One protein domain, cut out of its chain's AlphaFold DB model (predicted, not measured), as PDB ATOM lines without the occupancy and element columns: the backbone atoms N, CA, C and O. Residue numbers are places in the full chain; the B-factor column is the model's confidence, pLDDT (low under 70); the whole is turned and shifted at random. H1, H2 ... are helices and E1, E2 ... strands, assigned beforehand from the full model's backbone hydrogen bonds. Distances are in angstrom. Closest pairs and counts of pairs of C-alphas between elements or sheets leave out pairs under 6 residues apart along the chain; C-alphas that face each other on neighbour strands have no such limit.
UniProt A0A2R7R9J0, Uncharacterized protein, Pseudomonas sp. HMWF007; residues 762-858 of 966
ATOM      1  N   GLN A 762     135.336 183.703 207.383       91.06
ATOM      2  CA  GLN A 762     135.315 182.548 206.485       91.06
ATOM      3  C   GLN A 762     134.575 181.380 207.139       91.06
ATOM      4  O   GLN A 762     134.361 181.379 208.351       91.06
ATOM      5  N   VAL A 763     134.187 180.378 206.347       92.75
ATOM      6  CA  VAL A 763     133.627 179.129 206.883       92.75
ATOM      7  C   VAL A 763     134.724 178.387 207.641       92.75
ATOM      8  O   VAL A 763     135.686 177.923 207.032       92.75
ATOM      9  N   THR A 764     134.582 178.294 208.961       90.88
ATOM     10  CA  THR A 764     135.539 177.610 209.846       90.88
ATOM     11  C   THR A 764     135.047 176.238 210.272       90.88
ATOM     12  O   THR A 764     135.858 175.364 210.555       90.88
ATOM     13  N   GLU A 765     133.731 176.034 210.284       91.88
ATOM     14  CA  GLU A 765     133.113 174.771 210.664       91.88
ATOM     15  C   GLU A 765     132.121 174.333 209.589       91.88
ATOM     16  O   GLU A 765     131.271 175.116 209.161       91.88
ATOM     17  N   ARG A 766     132.232 173.077 209.146       95.00
ATOM     18  CA  ARG A 766     131.303 172.452 208.200       95.00
ATOM     19  C   ARG A 766     130.690 171.226 208.857       95.00
ATOM     20  O   ARG A 766     131.414 170.308 209.231       95.00
ATOM     21  N   HIS A 767     129.368 171.218 208.966       94.00
ATOM     22  CA  HIS A 767     128.604 170.175 209.640       94.00
ATOM     23  C   HIS A 767     127.671 169.503 208.637       94.00
ATOM     24  O   HIS A 767     126.647 170.074 208.266       94.00
ATOM     25  N   LEU A 768     128.019 168.290 208.203       95.62
ATOM     26  CA  LEU A 768     127.096 167.426 207.468       95.62
ATOM     27  C   LEU A 768     126.160 166.744 208.467       95.62
ATOM     28  O   LEU A 768     126.606 165.974 209.317       95.62
ATOM     29  N   LEU A 769     124.870 167.048 208.380       96.19
ATOM     30  CA  LEU A 769     123.864 166.588 209.331       96.19
ATOM     31  C   LEU A 769     123.315 165.205 208.956       96.19
ATOM     32  O   LEU A 769     123.356 164.829 207.784       96.19
ATOM     33  N   PRO A 770     122.815 164.420 209.927       92.62
ATOM     34  CA  PRO A 770     122.305 163.075 209.669       92.62
ATOM     35  C   PRO A 770     121.035 163.082 208.809       92.62
ATOM     36  O   PRO A 770     120.288 164.054 208.788       92.62
ATOM     37  N   VAL A 771     120.750 161.961 208.144       94.38
ATOM     38  CA  VAL A 771     119.536 161.767 207.317       94.38
ATOM     39  C   VAL A 771     118.236 161.666 208.132       94.38
ATOM     40  O   VAL A 771     117.141 161.738 207.581       94.38
ATOM     41  N   HIS A 772     118.334 161.489 209.449       95.50
ATOM     42  CA  HIS A 772     117.202 161.462 210.377       95.50
ATOM     43  C   HIS A 772     117.137 162.763 211.191       95.50
ATOM     44  O   HIS A 772     118.153 163.461 211.279       95.50
ATOM     45  N   PRO A 773     115.994 163.067 211.840       97.12
ATOM     46  CA  PRO A 773     115.867 164.276 212.632       97.12
ATOM     47  C   PRO A 773     116.987 164.428 213.667       97.12
ATOM     48  O   PRO A 773     117.445 163.434 214.247       97.12
ATOM     49  N   GLY A 774     117.453 165.659 213.878       92.94
ATOM     50  CA  GLY A 774     118.640 165.921 214.688       92.94
ATOM     51  C   GLY A 774     118.681 167.311 215.312       92.94
ATOM     52  O   GLY A 774     117.990 168.229 214.885       92.94
ATOM     53  N   LYS A 775     119.529 167.462 216.332       95.25
ATOM     54  CA  LYS A 775     119.756 168.722 217.046       95.25
ATOM     55  C   LYS A 775     121.160 169.252 216.767       95.25
ATOM     56  O   LYS A 775     122.125 168.495 216.844       95.25
ATOM     57  N   VAL A 776     121.274 170.557 216.533       96.12
ATOM     58  CA  VAL A 776     122.536 171.293 216.379       96.12
ATOM     59  C   VAL A 776     122.622 172.356 217.473       96.12
ATOM     60  O   VAL A 776     121.744 173.207 217.584       96.12
ATOM     61  N   ASP A 777     123.668 172.313 218.296       95.19
ATOM     62  CA  ASP A 777     123.886 173.262 219.400       95.19
ATOM     63  C   ASP A 777     125.167 174.062 219.135       95.19
ATOM     64  O   ASP A 777     126.253 173.487 219.064       95.19
ATOM     65  N   ILE A 778     125.040 175.380 218.961       94.50
ATOM     66  CA  ILE A 778     126.164 176.300 218.754       94.50
ATOM     67  C   ILE A 778     126.269 177.146 220.022       94.50
ATOM     68  O   ILE A 778     125.477 178.057 220.239       94.50
ATOM     69  N   ASN A 779     127.239 176.823 220.879       89.00
ATOM     70  CA  ASN A 779     127.333 177.358 222.241       89.00
ATOM     71  C   ASN A 779     128.551 178.269 222.484       89.00
ATOM     72  O   ASN A 779     128.822 178.634 223.631       89.00
ATOM     73  N   SER A 780     129.300 178.624 221.435       86.56
ATOM     74  CA  SER A 780     130.456 179.514 221.570       86.56
ATOM     75  C   SER A 780     130.019 180.919 221.984       86.56
ATOM     76  O   SER A 780     129.060 181.472 221.459       86.56
ATOM     77  N   THR A 781     130.763 181.535 222.899       79.69
ATOM     78  CA  THR A 781     130.538 182.928 223.316       79.69
ATOM     79  C   THR A 781     131.253 183.938 222.419       79.69
ATOM     80  O   THR A 781     130.978 185.134 222.500       79.69
ATOM     81  N   GLN A 782     132.176 183.478 221.569       86.25
ATOM     82  CA  GLN A 782     132.923 184.318 220.640       86.25
ATOM     83  C   GLN A 782     133.107 183.596 219.302       86.25
ATOM     84  O   GLN A 782     133.782 182.569 219.216       86.25
ATOM     85  N   HIS A 783     132.535 184.152 218.236       92.00
ATOM     86  CA  HIS A 783     132.609 183.574 216.897       92.00
ATOM     87  C   HIS A 783     133.690 184.274 216.070       92.00
ATOM     88  O   HIS A 783     133.696 185.499 215.972       92.00
ATOM     89  N   LYS A 784     134.599 183.501 215.466       90.94
ATOM     90  CA  LYS A 784     135.661 184.000 214.562       90.94
ATOM     91  C   LYS A 784     135.485 183.539 213.108       90.94
ATOM     92  O   LYS A 784     136.345 183.783 212.268       90.94
ATOM     93  N   GLY A 785     134.384 182.856 212.815       92.50
ATOM     94  CA  GLY A 785     134.090 182.265 211.515       92.50
ATOM     95  C   GLY A 785     132.632 181.832 211.407       92.50
ATOM     96  O   GLY A 785     131.862 181.982 212.358       92.50
ATOM     97  N   LYS A 786     132.259 181.343 210.225       94.44
ATOM     98  CA  LYS A 786     130.902 180.901 209.888       94.44
ATOM     99  C   LYS A 786     130.736 179.395 210.091       94.44
ATOM    100  O   LYS A 786     131.672 178.629 209.837       94.44
ATOM    101  N   TYR A 787     129.519 178.992 210.444       96.50
ATOM    102  CA  TYR A 787     129.081 177.596 210.503       96.50
ATOM    103  C   TYR A 787     128.336 177.253 209.215       96.50
ATOM    104  O   TYR A 787     127.310 177.860 208.940       96.50
ATOM    105  N   ALA A 788     128.815 176.300 208.423       97.00
ATOM    106  CA  ALA A 788     128.070 175.782 207.278       97.00
ATOM    107  C   ALA A 788     127.344 174.497 207.685       97.00
ATOM    108  O   ALA A 788     127.991 173.476 207.928       97.00
ATOM    109  N   LEU A 789     126.015 174.548 207.772       97.50
ATOM    110  CA  LEU A 789     125.174 173.394 208.080       97.50
ATOM    111  C   LEU A 789     124.635 172.807 206.775       97.50
ATOM    112  O   LEU A 789     123.998 173.503 205.983       97.50
ATOM    113  N   GLN A 790     124.917 171.525 206.554       96.81
ATOM    114  CA  GLN A 790     124.523 170.793 205.358       96.81
ATOM    115  C   GLN A 790     123.482 169.737 205.720       96.81
ATOM    116  O   GLN A 790     123.808 168.719 206.333       96.81
ATOM    117  N   GLY A 791     122.229 170.002 205.368       95.75
ATOM    118  CA  GLY A 791     121.107 169.101 205.590       95.75
ATOM    119  C   GLY A 791     121.067 167.941 204.597       95.75
ATOM    120  O   GLY A 791     121.692 167.973 203.535       95.75
ATOM    121  N   GLN A 792     120.296 166.912 204.942       95.94
ATOM    122  CA  GLN A 792     120.061 165.728 204.114       95.94
ATOM    123  C   GLN A 792     118.563 165.383 204.041       95.94
ATOM    124  O   GLN A 792     118.170 164.253 204.323       95.94
ATOM    125  N   SER A 793     117.725 166.356 203.657       95.88
ATOM    126  CA  SER A 793     116.270 166.181 203.481       95.88
ATOM    127  C   SER A 793     115.566 165.679 204.755       95.88
ATOM    128  O   SER A 793     114.696 164.808 204.697       95.88
ATOM    129  N   SER A 794     115.968 166.210 205.913       96.50
ATOM    130  CA  SER A 794     115.445 165.829 207.233       96.50
ATOM    131  C   SER A 794     115.037 167.053 208.057       96.50
ATOM    132  O   SER A 794     115.013 168.167 207.537       96.50
ATOM    133  N   ILE A 795     114.696 166.848 209.332       97.56
ATOM    134  CA  ILE A 795     114.248 167.907 210.251       97.56
ATOM    135  C   ILE A 795     115.353 168.220 211.264       97.56
ATOM    136  O   ILE A 795     115.825 167.321 211.961       97.56
ATOM    137  N   TYR A 796     115.737 169.486 211.393       97.88
ATOM    138  CA  TYR A 796     116.818 169.900 212.282       97.88
ATOM    139  C   TYR A 796     116.410 171.030 213.222       97.88
ATOM    140  O   TYR A 796     115.990 172.100 212.784       97.88
ATOM    141  N   ASP A 797     116.638 170.816 214.516       97.88
ATOM    142  CA  ASP A 797     116.494 171.847 215.539       97.88
ATOM    143  C   ASP A 797     117.852 172.500 215.802       97.88
ATOM    144  O   ASP A 797     118.800 171.846 216.244       97.88
ATOM    145  N   VAL A 798     117.957 173.800 215.546       98.12
ATOM    146  CA  VAL A 798     119.202 174.566 215.643       98.12
ATOM    147  C   VAL A 798     119.119 175.547 216.805       98.12
ATOM    148  O   VAL A 798     118.188 176.342 216.909       98.12
ATOM    149  N   TYR A 799     120.122 175.523 217.675       97.62
ATOM    150  CA  TYR A 799     120.211 176.351 218.876       97.62
ATOM    151  C   TYR A 799     121.423 177.290 218.772       97.62
ATOM    152  O   TYR A 799     122.500 176.940 219.261       97.62
ATOM    153  N   PRO A 800     121.292 178.449 218.098       96.88
ATOM    154  CA  PRO A 800     122.398 179.381 217.911       96.88
ATOM    155  C   PRO A 800     122.645 180.280 219.131       96.88
ATOM    156  O   PRO A 800     121.708 180.800 219.739       96.88
ATOM    157  N   SER A 801     123.914 180.533 219.446       95.50
ATOM    158  CA  SER A 801     124.344 181.620 220.331       95.50
ATOM    159  C   SER A 801     124.404 182.967 219.597       95.50
ATOM    160  O   SER A 801     124.500 183.036 218.370       95.50
ATOM    161  N   SER A 802     124.342 184.063 220.358       93.88
ATOM    162  CA  SER A 802     124.367 185.434 219.833       93.88
ATOM    163  C   SER A 802     125.595 185.721 218.958       93.88
ATOM    164  O   SER A 802     126.693 185.250 219.232       93.88
ATOM    165  N   ASN A 803     125.422 186.570 217.941       94.25
ATOM    166  CA  ASN A 803     126.436 186.973 216.956       94.25
ATOM    167  C   ASN A 803     126.945 185.866 216.013       94.25
ATOM    168  O   ASN A 803     127.867 186.124 215.238       94.25
ATOM    169  N   ALA A 804     126.368 184.662 216.020       95.25
ATOM    170  CA  ALA A 804     126.727 183.623 215.057       95.25
ATOM    171  C   ALA A 804     126.364 184.015 213.609       95.25
ATOM    172  O   ALA A 804     125.372 184.708 213.362       95.25
ATOM    173  N   ILE A 805     127.160 183.531 212.649       95.81
ATOM    174  CA  ILE A 805     126.819 183.524 211.219       95.81
ATOM    175  C   ILE A 805     126.733 182.068 210.769       95.81
ATOM    176  O   ILE A 805     127.700 181.313 210.918       95.81
ATOM    177  N   ILE A 806     125.585 181.684 210.224       96.81
ATOM    178  CA  ILE A 806     125.272 180.311 209.834       96.81
ATOM    179  C   ILE A 806     124.908 180.311 208.355       96.81
ATOM    180  O   ILE A 806     124.018 181.042 207.958       96.81
ATOM    181  N   SER A 807     125.567 179.492 207.547       96.00
ATOM    182  CA  SER A 807     125.168 179.224 206.169       96.00
ATOM    183  C   SER A 807     124.419 177.899 206.117       96.00
ATOM    184  O   SER A 807     124.898 176.892 206.646       96.00
ATOM    185  N   LEU A 808     123.239 177.910 205.505       94.81
ATOM    186  CA  LEU A 808     122.400 176.734 205.314       94.81
ATOM    187  C   LEU A 808     122.493 176.228 203.879       94.81
ATOM    188  O   LEU A 808     122.529 177.002 202.926       94.81
ATOM    189  N   SER A 809     122.487 174.908 203.725       93.06
ATOM    190  CA  SER A 809     122.282 174.262 202.429       93.06
ATOM    191  C   SER A 809     121.792 172.831 202.611       93.06
ATOM    192  O   SER A 809     122.201 172.150 203.548       93.06
ATOM    193  N   THR A 810     120.993 172.333 201.677       94.75
ATOM    194  CA  THR A 810     120.748 170.900 201.489       94.75
ATOM    195  C   THR A 810     121.343 170.505 200.136       94.75
ATOM    196  O   THR A 810     120.699 170.720 199.107       94.75
ATOM    197  N   PRO A 811     122.564 169.934 200.084       93.44
ATOM    198  CA  PRO A 811     123.241 169.649 198.814       93.44
ATOM    199  C   PRO A 811     122.417 168.775 197.858       93.44
ATOM    200  O   PRO A 811     122.421 169.004 196.652       93.44
ATOM    201  N   GLY A 812     121.659 167.810 198.392       91.31
ATOM    202  CA  GLY A 812     120.757 166.972 197.596       91.31
ATOM    203  C   GLY A 812     119.626 167.760 196.927       91.31
ATOM    204  O   GLY A 812     119.277 167.450 195.789       91.31
ATOM    205  N   ALA A 813     119.107 168.800 197.585       90.56
ATOM    206  CA  ALA A 813     118.093 169.695 197.027       90.56
ATOM    207  C   ALA A 813     118.678 170.583 195.926       90.56
ATOM    208  O   ALA A 813     118.127 170.628 194.832       90.56
ATOM    209  N   GLN A 814     119.847 171.186 196.163       89.19
ATOM    210  CA  GLN A 814     120.562 171.990 195.159       89.19
ATOM    211  C   GLN A 814     120.928 171.171 193.913       89.19
ATOM    212  O   GLN A 814     120.823 171.649 192.790       89.19
ATOM    213  N   ALA A 815     121.320 169.907 194.104       89.75
ATOM    214  CA  ALA A 815     121.577 168.971 193.013       89.75
ATOM    215  C   ALA A 815     120.294 168.381 192.392       89.75
ATOM    216  O   ALA A 815     120.387 167.593 191.454       89.75
ATOM    217  N   ARG A 816     119.108 168.724 192.916       90.12
ATOM    218  CA  ARG A 816     117.789 168.230 192.478       90.12
ATOM    219  C   ARG A 816     117.649 166.705 192.542       90.12
ATOM    220  O   ARG A 816     116.995 166.076 191.715       90.12
ATOM    221  N   THR A 817     118.283 166.104 193.543       91.94
ATOM    222  CA  THR A 817     118.283 164.652 193.801       91.94
ATOM    223  C   THR A 817     117.488 164.257 195.049       91.94
ATOM    224  O   THR A 817     117.188 163.079 195.228       91.94
ATOM    225  N   ALA A 818     117.126 165.220 195.902       91.62
ATOM    226  CA  ALA A 818     116.329 165.028 197.113       91.62
ATOM    227  C   ALA A 818     115.501 166.287 197.424       91.62
ATOM    228  O   ALA A 818     115.719 167.334 196.818       91.62
ATOM    229  N   ASN A 819     114.573 166.199 198.381       92.94
ATOM    230  CA  ASN A 819     113.872 167.378 198.897       92.94
ATOM    231  C   ASN A 819     114.797 168.231 199.785       92.94
ATOM    232  O   ASN A 819     115.870 167.792 200.206       92.94
ATOM    233  N   ALA A 820     114.372 169.461 200.068       92.69
ATOM    234  CA  ALA A 820     115.041 170.333 201.024       92.69
ATOM    235  C   ALA A 820     114.788 169.896 202.471       92.69
ATOM    236  O   ALA A 820     113.899 169.086 202.751       92.69
ATOM    237  N   SER A 821     115.589 170.424 203.390       95.94
ATOM    238  CA  SER A 821     115.465 170.118 204.810       95.94
ATOM    239  C   SER A 821     114.507 171.099 205.498       95.94
ATOM    240  O   SER A 821     114.209 172.189 205.000       95.94
ATOM    241  N   THR A 822     114.013 170.700 206.666       96.31
ATOM    242  CA  THR A 822     113.227 171.555 207.558       96.31
ATOM    243  C   THR A 822     114.092 171.978 208.736       96.31
ATOM    244  O   THR A 822     114.735 171.140 209.365       96.31
ATOM    245  N   TRP A 823     114.091 173.264 209.062       97.44
ATOM    246  CA  TRP A 823     114.963 173.867 210.065       97.44
ATOM    247  C   TRP A 823     114.146 174.664 211.075       97.44
ATOM    248  O   TRP A 823     113.425 175.579 210.688       97.44
ATOM    249  N   THR A 824     114.311 174.386 212.366       97.44
ATOM    250  CA  THR A 824     113.726 175.205 213.436       97.44
ATOM    251  C   THR A 824     114.827 175.848 214.266       97.44
ATOM    252  O   THR A 824     115.594 175.163 214.939       97.44
ATOM    253  N   PHE A 825     114.909 177.177 214.249       98.19
ATOM    254  CA  PHE A 825     115.884 177.946 215.021       98.19
ATOM    255  C   PHE A 825     115.311 178.375 216.369       98.19
ATOM    256  O   PHE A 825     114.333 179.116 216.426       98.19
ATOM    257  N   TYR A 826     115.952 177.968 217.460       97.44
ATOM    258  CA  TYR A 826     115.535 178.286 218.822       97.44
ATOM    259  C   TYR A 826     116.437 179.340 219.463       97.44
ATOM    260  O   TYR A 826     117.614 179.090 219.715       97.44
ATOM    261  N   SER A 827     115.868 180.482 219.856       96.00
ATOM    262  CA  SER A 827     116.615 181.583 220.488       96.00
ATOM    263  C   SER A 827     117.070 181.326 221.934       96.00
ATOM    264  O   SER A 827     117.634 182.206 222.577       96.00
ATOM    265  N   THR A 828     116.849 180.128 222.476       93.38
ATOM    266  CA  THR A 828     117.089 179.806 223.899       93.38
ATOM    267  C   THR A 828     118.556 179.891 224.341       93.38
ATOM    268  O   THR A 828     118.827 179.976 225.536       93.38
ATOM    269  N   ARG A 829     119.509 179.871 223.398       93.81
ATOM    270  CA  ARG A 829     120.951 180.052 223.653       93.81
ATOM    271  C   ARG A 829     121.422 181.500 223.490       93.81
ATOM    272  O   ARG A 829     122.584 181.795 223.766       93.81
ATOM    273  N   MET A 830     120.548 182.395 223.043       93.56
ATOM    274  CA  MET A 830     120.877 183.792 222.794       93.56
ATOM    275  C   MET A 830     120.782 184.604 224.086       93.56
ATOM    276  O   MET A 830     119.929 184.356 224.936       93.56
ATOM    277  N   THR A 831     121.675 185.580 224.241       91.94
ATOM    278  CA  THR A 831     121.704 186.446 225.431       91.94
ATOM    279  C   THR A 831     120.652 187.546 225.388       91.94
ATOM    280  O   THR A 831     120.202 188.018 226.430       91.94
ATOM    281  N   GLU A 832     120.266 187.979 224.191       91.88
ATOM    282  CA  GLU A 832     119.200 188.946 223.993       91.88
ATOM    283  C   GLU A 832     117.830 188.273 223.895       91.88
ATOM    284  O   GLU A 832     117.680 187.192 223.327       91.88
ATOM    285  N   THR A 833     116.805 188.962 224.393       94.00
ATOM    286  CA  THR A 833     115.414 188.568 224.167       94.00
ATOM    287  C   THR A 833     115.070 188.750 222.692       94.00
ATOM    288  O   THR A 833     115.127 189.865 222.174       94.00
ATOM    289  N   VAL A 834     114.686 187.659 222.033       94.94
ATOM    290  CA  VAL A 834     114.258 187.635 220.633       94.94
ATOM    291  C   VAL A 834     112.746 187.756 220.566       94.94
ATOM    292  O   VAL A 834     112.016 186.940 221.133       94.94
ATOM    293  N   THR A 835     112.286 188.761 219.833       93.31
ATOM    294  CA  THR A 835     110.878 189.047 219.557       93.31
ATOM    295  C   THR A 835     110.604 188.988 218.054       93.31
ATOM    296  O   THR A 835     111.522 188.869 217.243       93.31
ATOM    297  N   ARG A 836     109.338 189.118 217.643       90.94
ATOM    298  CA  ARG A 836     108.966 189.157 216.221       90.94
ATOM    299  C   ARG A 836     109.689 190.255 215.435       90.94
ATOM    300  O   ARG A 836     110.111 190.009 214.308       90.94
ATOM    301  N   SER A 837     109.877 191.449 215.999       90.50
ATOM    302  CA  SER A 837     110.582 192.536 215.299       90.50
ATOM    303  C   SER A 837     112.059 192.231 215.027       90.50
ATOM    304  O   SER A 837     112.677 192.877 214.181       90.50
ATOM    305  N   ASP A 838     112.623 191.241 215.719       92.56
ATOM    306  CA  ASP A 838     114.009 190.818 215.546       92.56
ATOM    307  C   ASP A 838     114.190 189.775 214.436       92.56
ATOM    308  O   ASP A 838     115.331 189.525 214.049       92.56
ATOM    309  N   ILE A 839     113.096 189.200 213.919       93.62
ATOM    310  CA  ILE A 839     113.097 188.238 212.814       93.62
ATOM    311  C   ILE A 839     112.802 188.992 211.521       93.62
ATOM    312  O   ILE A 839     111.726 189.579 211.366       93.62
ATOM    313  N   ARG A 840     113.770 189.017 210.602       90.56
ATOM    314  CA  ARG A 840     113.671 189.751 209.335       90.56
ATOM    315  C   ARG A 840     114.359 188.985 208.222       90.56
ATOM    316  O   ARG A 840     115.507 188.593 208.382       90.56
ATOM    317  N   LEU A 841     113.667 188.838 207.103       89.19
ATOM    318  CA  LEU A 841     114.220 188.304 205.867       89.19
ATOM    319  C   LEU A 841     114.562 189.475 204.936       89.19
ATOM    320  O   LEU A 841     113.783 190.423 204.831       89.19
ATOM    321  N   SER A 842     115.738 189.441 204.318       85.19
ATOM    322  CA  SER A 842     116.176 190.421 203.324       85.19
ATOM    323  C   SER A 842     116.978 189.703 202.241       85.19
ATOM    324  O   SER A 842     118.145 189.372 202.445       85.19
ATOM    325  N   GLY A 843     116.344 189.421 201.099       84.56
ATOM    326  CA  GLY A 843     116.931 188.543 200.084       84.56
ATOM    327  C   GLY A 843     117.279 187.176 200.681       84.56
ATOM    328  O   GLY A 843     116.465 186.575 201.378       84.56
ATOM    329  N   ASN A 844     118.522 186.726 200.490       88.69
ATOM    330  CA  ASN A 844     118.997 185.428 200.989       88.69
ATOM    331  C   ASN A 844     119.562 185.497 202.422       88.69
ATOM    332  O   ASN A 844     120.285 184.603 202.854       88.69
ATOM    333  N   GLU A 845     119.256 186.555 203.176       91.38
ATOM    334  CA  GLU A 845     119.690 186.723 204.563       91.38
ATOM    335  C   GLU A 845     118.489 186.735 205.515       91.38
ATOM    336  O   GLU A 845     117.643 187.632 205.482       91.38
ATOM    337  N   LEU A 846     118.434 185.752 206.414       94.00
ATOM    338  CA  LEU A 846     117.505 185.723 207.536       94.00
ATOM    339  C   LEU A 846     118.223 186.195 208.803       94.00
ATOM    340  O   LEU A 846     119.116 185.538 209.339       94.00
ATOM    341  N   HIS A 847     117.803 187.342 209.321       93.50
ATOM    342  CA  HIS A 847     118.265 187.872 210.594       93.50
ATOM    343  C   HIS A 847     117.357 187.392 211.723       93.50
ATOM    344  O   HIS A 847     116.143 187.596 211.674       93.50
ATOM    345  N   VAL A 848     117.960 186.826 212.768       95.12
ATOM    346  CA  VAL A 848     117.296 186.480 214.030       95.12
ATOM    347  C   VAL A 848     118.048 187.184 215.148       95.12
ATOM    348  O   VAL A 848     119.093 186.726 215.600       95.12
ATOM    349  N   ALA A 849     117.554 188.352 215.557       93.56
ATOM    350  CA  ALA A 849     118.274 189.268 216.437       93.56
ATOM    351  C   ALA A 849     119.740 189.467 215.995       93.56
ATOM    352  O   ALA A 849     119.939 190.051 214.934       93.56
ATOM    353  N   SER A 850     120.760 189.097 216.784       93.44
ATOM    354  CA  SER A 850     122.178 189.239 216.386       93.44
ATOM    355  C   SER A 850     122.702 188.107 215.490       93.44
ATOM    356  O   SER A 850     123.795 188.227 214.932       93.44
ATOM    357  N   VAL A 851     121.948 187.023 215.321       95.38
ATOM    358  CA  VAL A 851     122.323 185.888 214.470       95.38
ATOM    359  C   VAL A 851     121.965 186.198 213.018       95.38
ATOM    360  O   VAL A 851     120.885 186.717 212.728       95.38
ATOM    361  N   LEU A 852     122.890 185.891 212.110       95.06
ATOM    362  CA  LEU A 852     122.687 185.971 210.664       95.06
ATOM    363  C   LEU A 852     122.676 184.559 210.081       95.06
ATOM    364  O   LEU A 852     123.619 183.795 210.289       95.06
ATOM    365  N   ILE A 853     121.623 184.237 209.340       96.00
ATOM    366  CA  ILE A 853     121.464 182.977 208.627       96.00
ATOM    367  C   ILE A 853     121.512 183.286 207.126       96.00
ATOM    368  O   ILE A 853     120.641 183.969 206.597       96.00
ATOM    369  N   GLU A 854     122.550 182.799 206.458       94.56
ATOM    370  CA  GLU A 854     122.750 182.875 205.013       94.56
ATOM    371  C   GLU A 854     122.034 181.684 204.368       94.56
ATOM    372  O   GLU A 854     122.363 180.522 204.632       94.56
ATOM    373  N   LEU A 855     121.030 181.983 203.553       91.81
ATOM    374  CA  LEU A 855     120.178 181.018 202.874       91.81
ATOM    375  C   LEU A 855     120.770 180.641 201.507       91.81
ATOM    376  O   LEU A 855     121.482 181.452 200.909       91.81
ATOM    377  N   PRO A 856     120.506 179.421 201.004       87.56
ATOM    378  CA  PRO A 856     120.937 179.037 199.667       87.56
ATOM    379  C   PRO A 856     120.199 179.859 198.604       87.56
ATOM    380  O   PRO A 856     119.054 180.259 198.808       87.56
ATOM    381  N   ASP A 857     120.839 180.067 197.453       81.50
ATOM    382  CA  ASP A 857     120.173 180.666 196.297       81.50
ATOM    383  C   ASP A 857     119.013 179.765 195.844       81.50
ATOM    384  O   ASP A 857     119.167 178.546 195.728       81.50
ATOM    385  N   ILE A 858     117.851 180.373 195.604       74.25
ATOM    386  CA  ILE A 858     116.632 179.676 195.190       74.25
ATOM    387  C   ILE A 858     116.419 179.926 193.694       74.25
ATOM    388  O   ILE A 858     116.265 181.074 193.277       74.25
TER     389      ILE A 858
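AT A GLANCE: This is residues 762 to 858 of the 966 residues of an uncharacterized protein of Pseudomonas sp. HMWF007 (UniProt A0A2R7R9J0). The chain is wound in three stacked turns, a short flattened solenoid: E1, E3 and E5 make one wall, E2, E4 and E6 the other, and the chain passes from wall to wall at each step. After the third turn the meander E7, E8 and E9 continues the first wall, with E9 beside E5, while small H1 lies far from the middle, in the link from E5 to E6. The 97 printed residues run E1 E2 E3 E4 E5 H1 E6 E7 E8 E9, one named helix and nine named strands; the mixed sheet has the order E1, E3, E5, E9, E8, E7 and the all-parallel sheet E2, E4, E6. The class is mostly strand, although only 48 residues, under half, are in named elements. The whole is compact, with a radius of gyration of the C-alphas of 13.0 A, and only just elongated, with spans of 38 by 25 by 25 A.

HOW THE PARTS SIT: Edge strand E1, residues 763 to 768, is parallel to E3, residues 786 to 790, at 19 degrees, with N 767 and O 788 2.8 A apart. E3 is parallel to E5, residues 805 to 809, at 21 degrees, with N 789 and O 807 at 2.8 A. E5 is parallel to E9, residues 851 to 854, at 31 degrees, with N 854 and O 806 at 2.7 A. E9 and E8, residues 845 to 848, form a hairpin at 158 degrees, with N 846 and O 853 at 2.8 A. E8 and edge strand E7, residues 839 to 842, form another at 168 degrees, with N 847 and O 840 at 2.8 A; E7, E8 and E9 are a meander, each strand the antiparallel neighbour of the one before. This sheet is strongly twisted. In the other sheet E2, residues 774 to 778, is parallel to E4, residues 795 to 800, at 13 degrees, with N 776 and O 797 at 2.8 A. E4 is parallel to E6, residues 822 to 826, at 27 degrees, with N 796 and O 822 at 2.8 A. The closest C-alphas of E4 and E9 are those of Pro 800 and Val 851, 7.4 A apart. H1, residues 811 to 814, is not on either sheet; it is too short for an O i to N i+4 pair, and its one O i to N i+3 pair is within hydrogen-bond range.

IN THESE COORDINATES: E1 begins at C-alpha 763 (133.627, 179.129, 206.883) and measures 13.4 A, as does E2. E4 measures 16.0 A, from C-alpha 795 (114.248, 167.907, 210.251). E5 measures 13.6 A, E6 13.3 A and E3 12.8 A. E9 ends at C-alpha 854 (122.750, 182.875, 205.013).

THE WHOLE: The two C-alphas farthest apart, those of Thr 817 and Glu 832, are 38.8 A apart. The printed part has no cut. The link from E6 to E7, residues 827 to 838, is long. The mean pLDDT of the printed part is 93.2, and no printed residue is under 70.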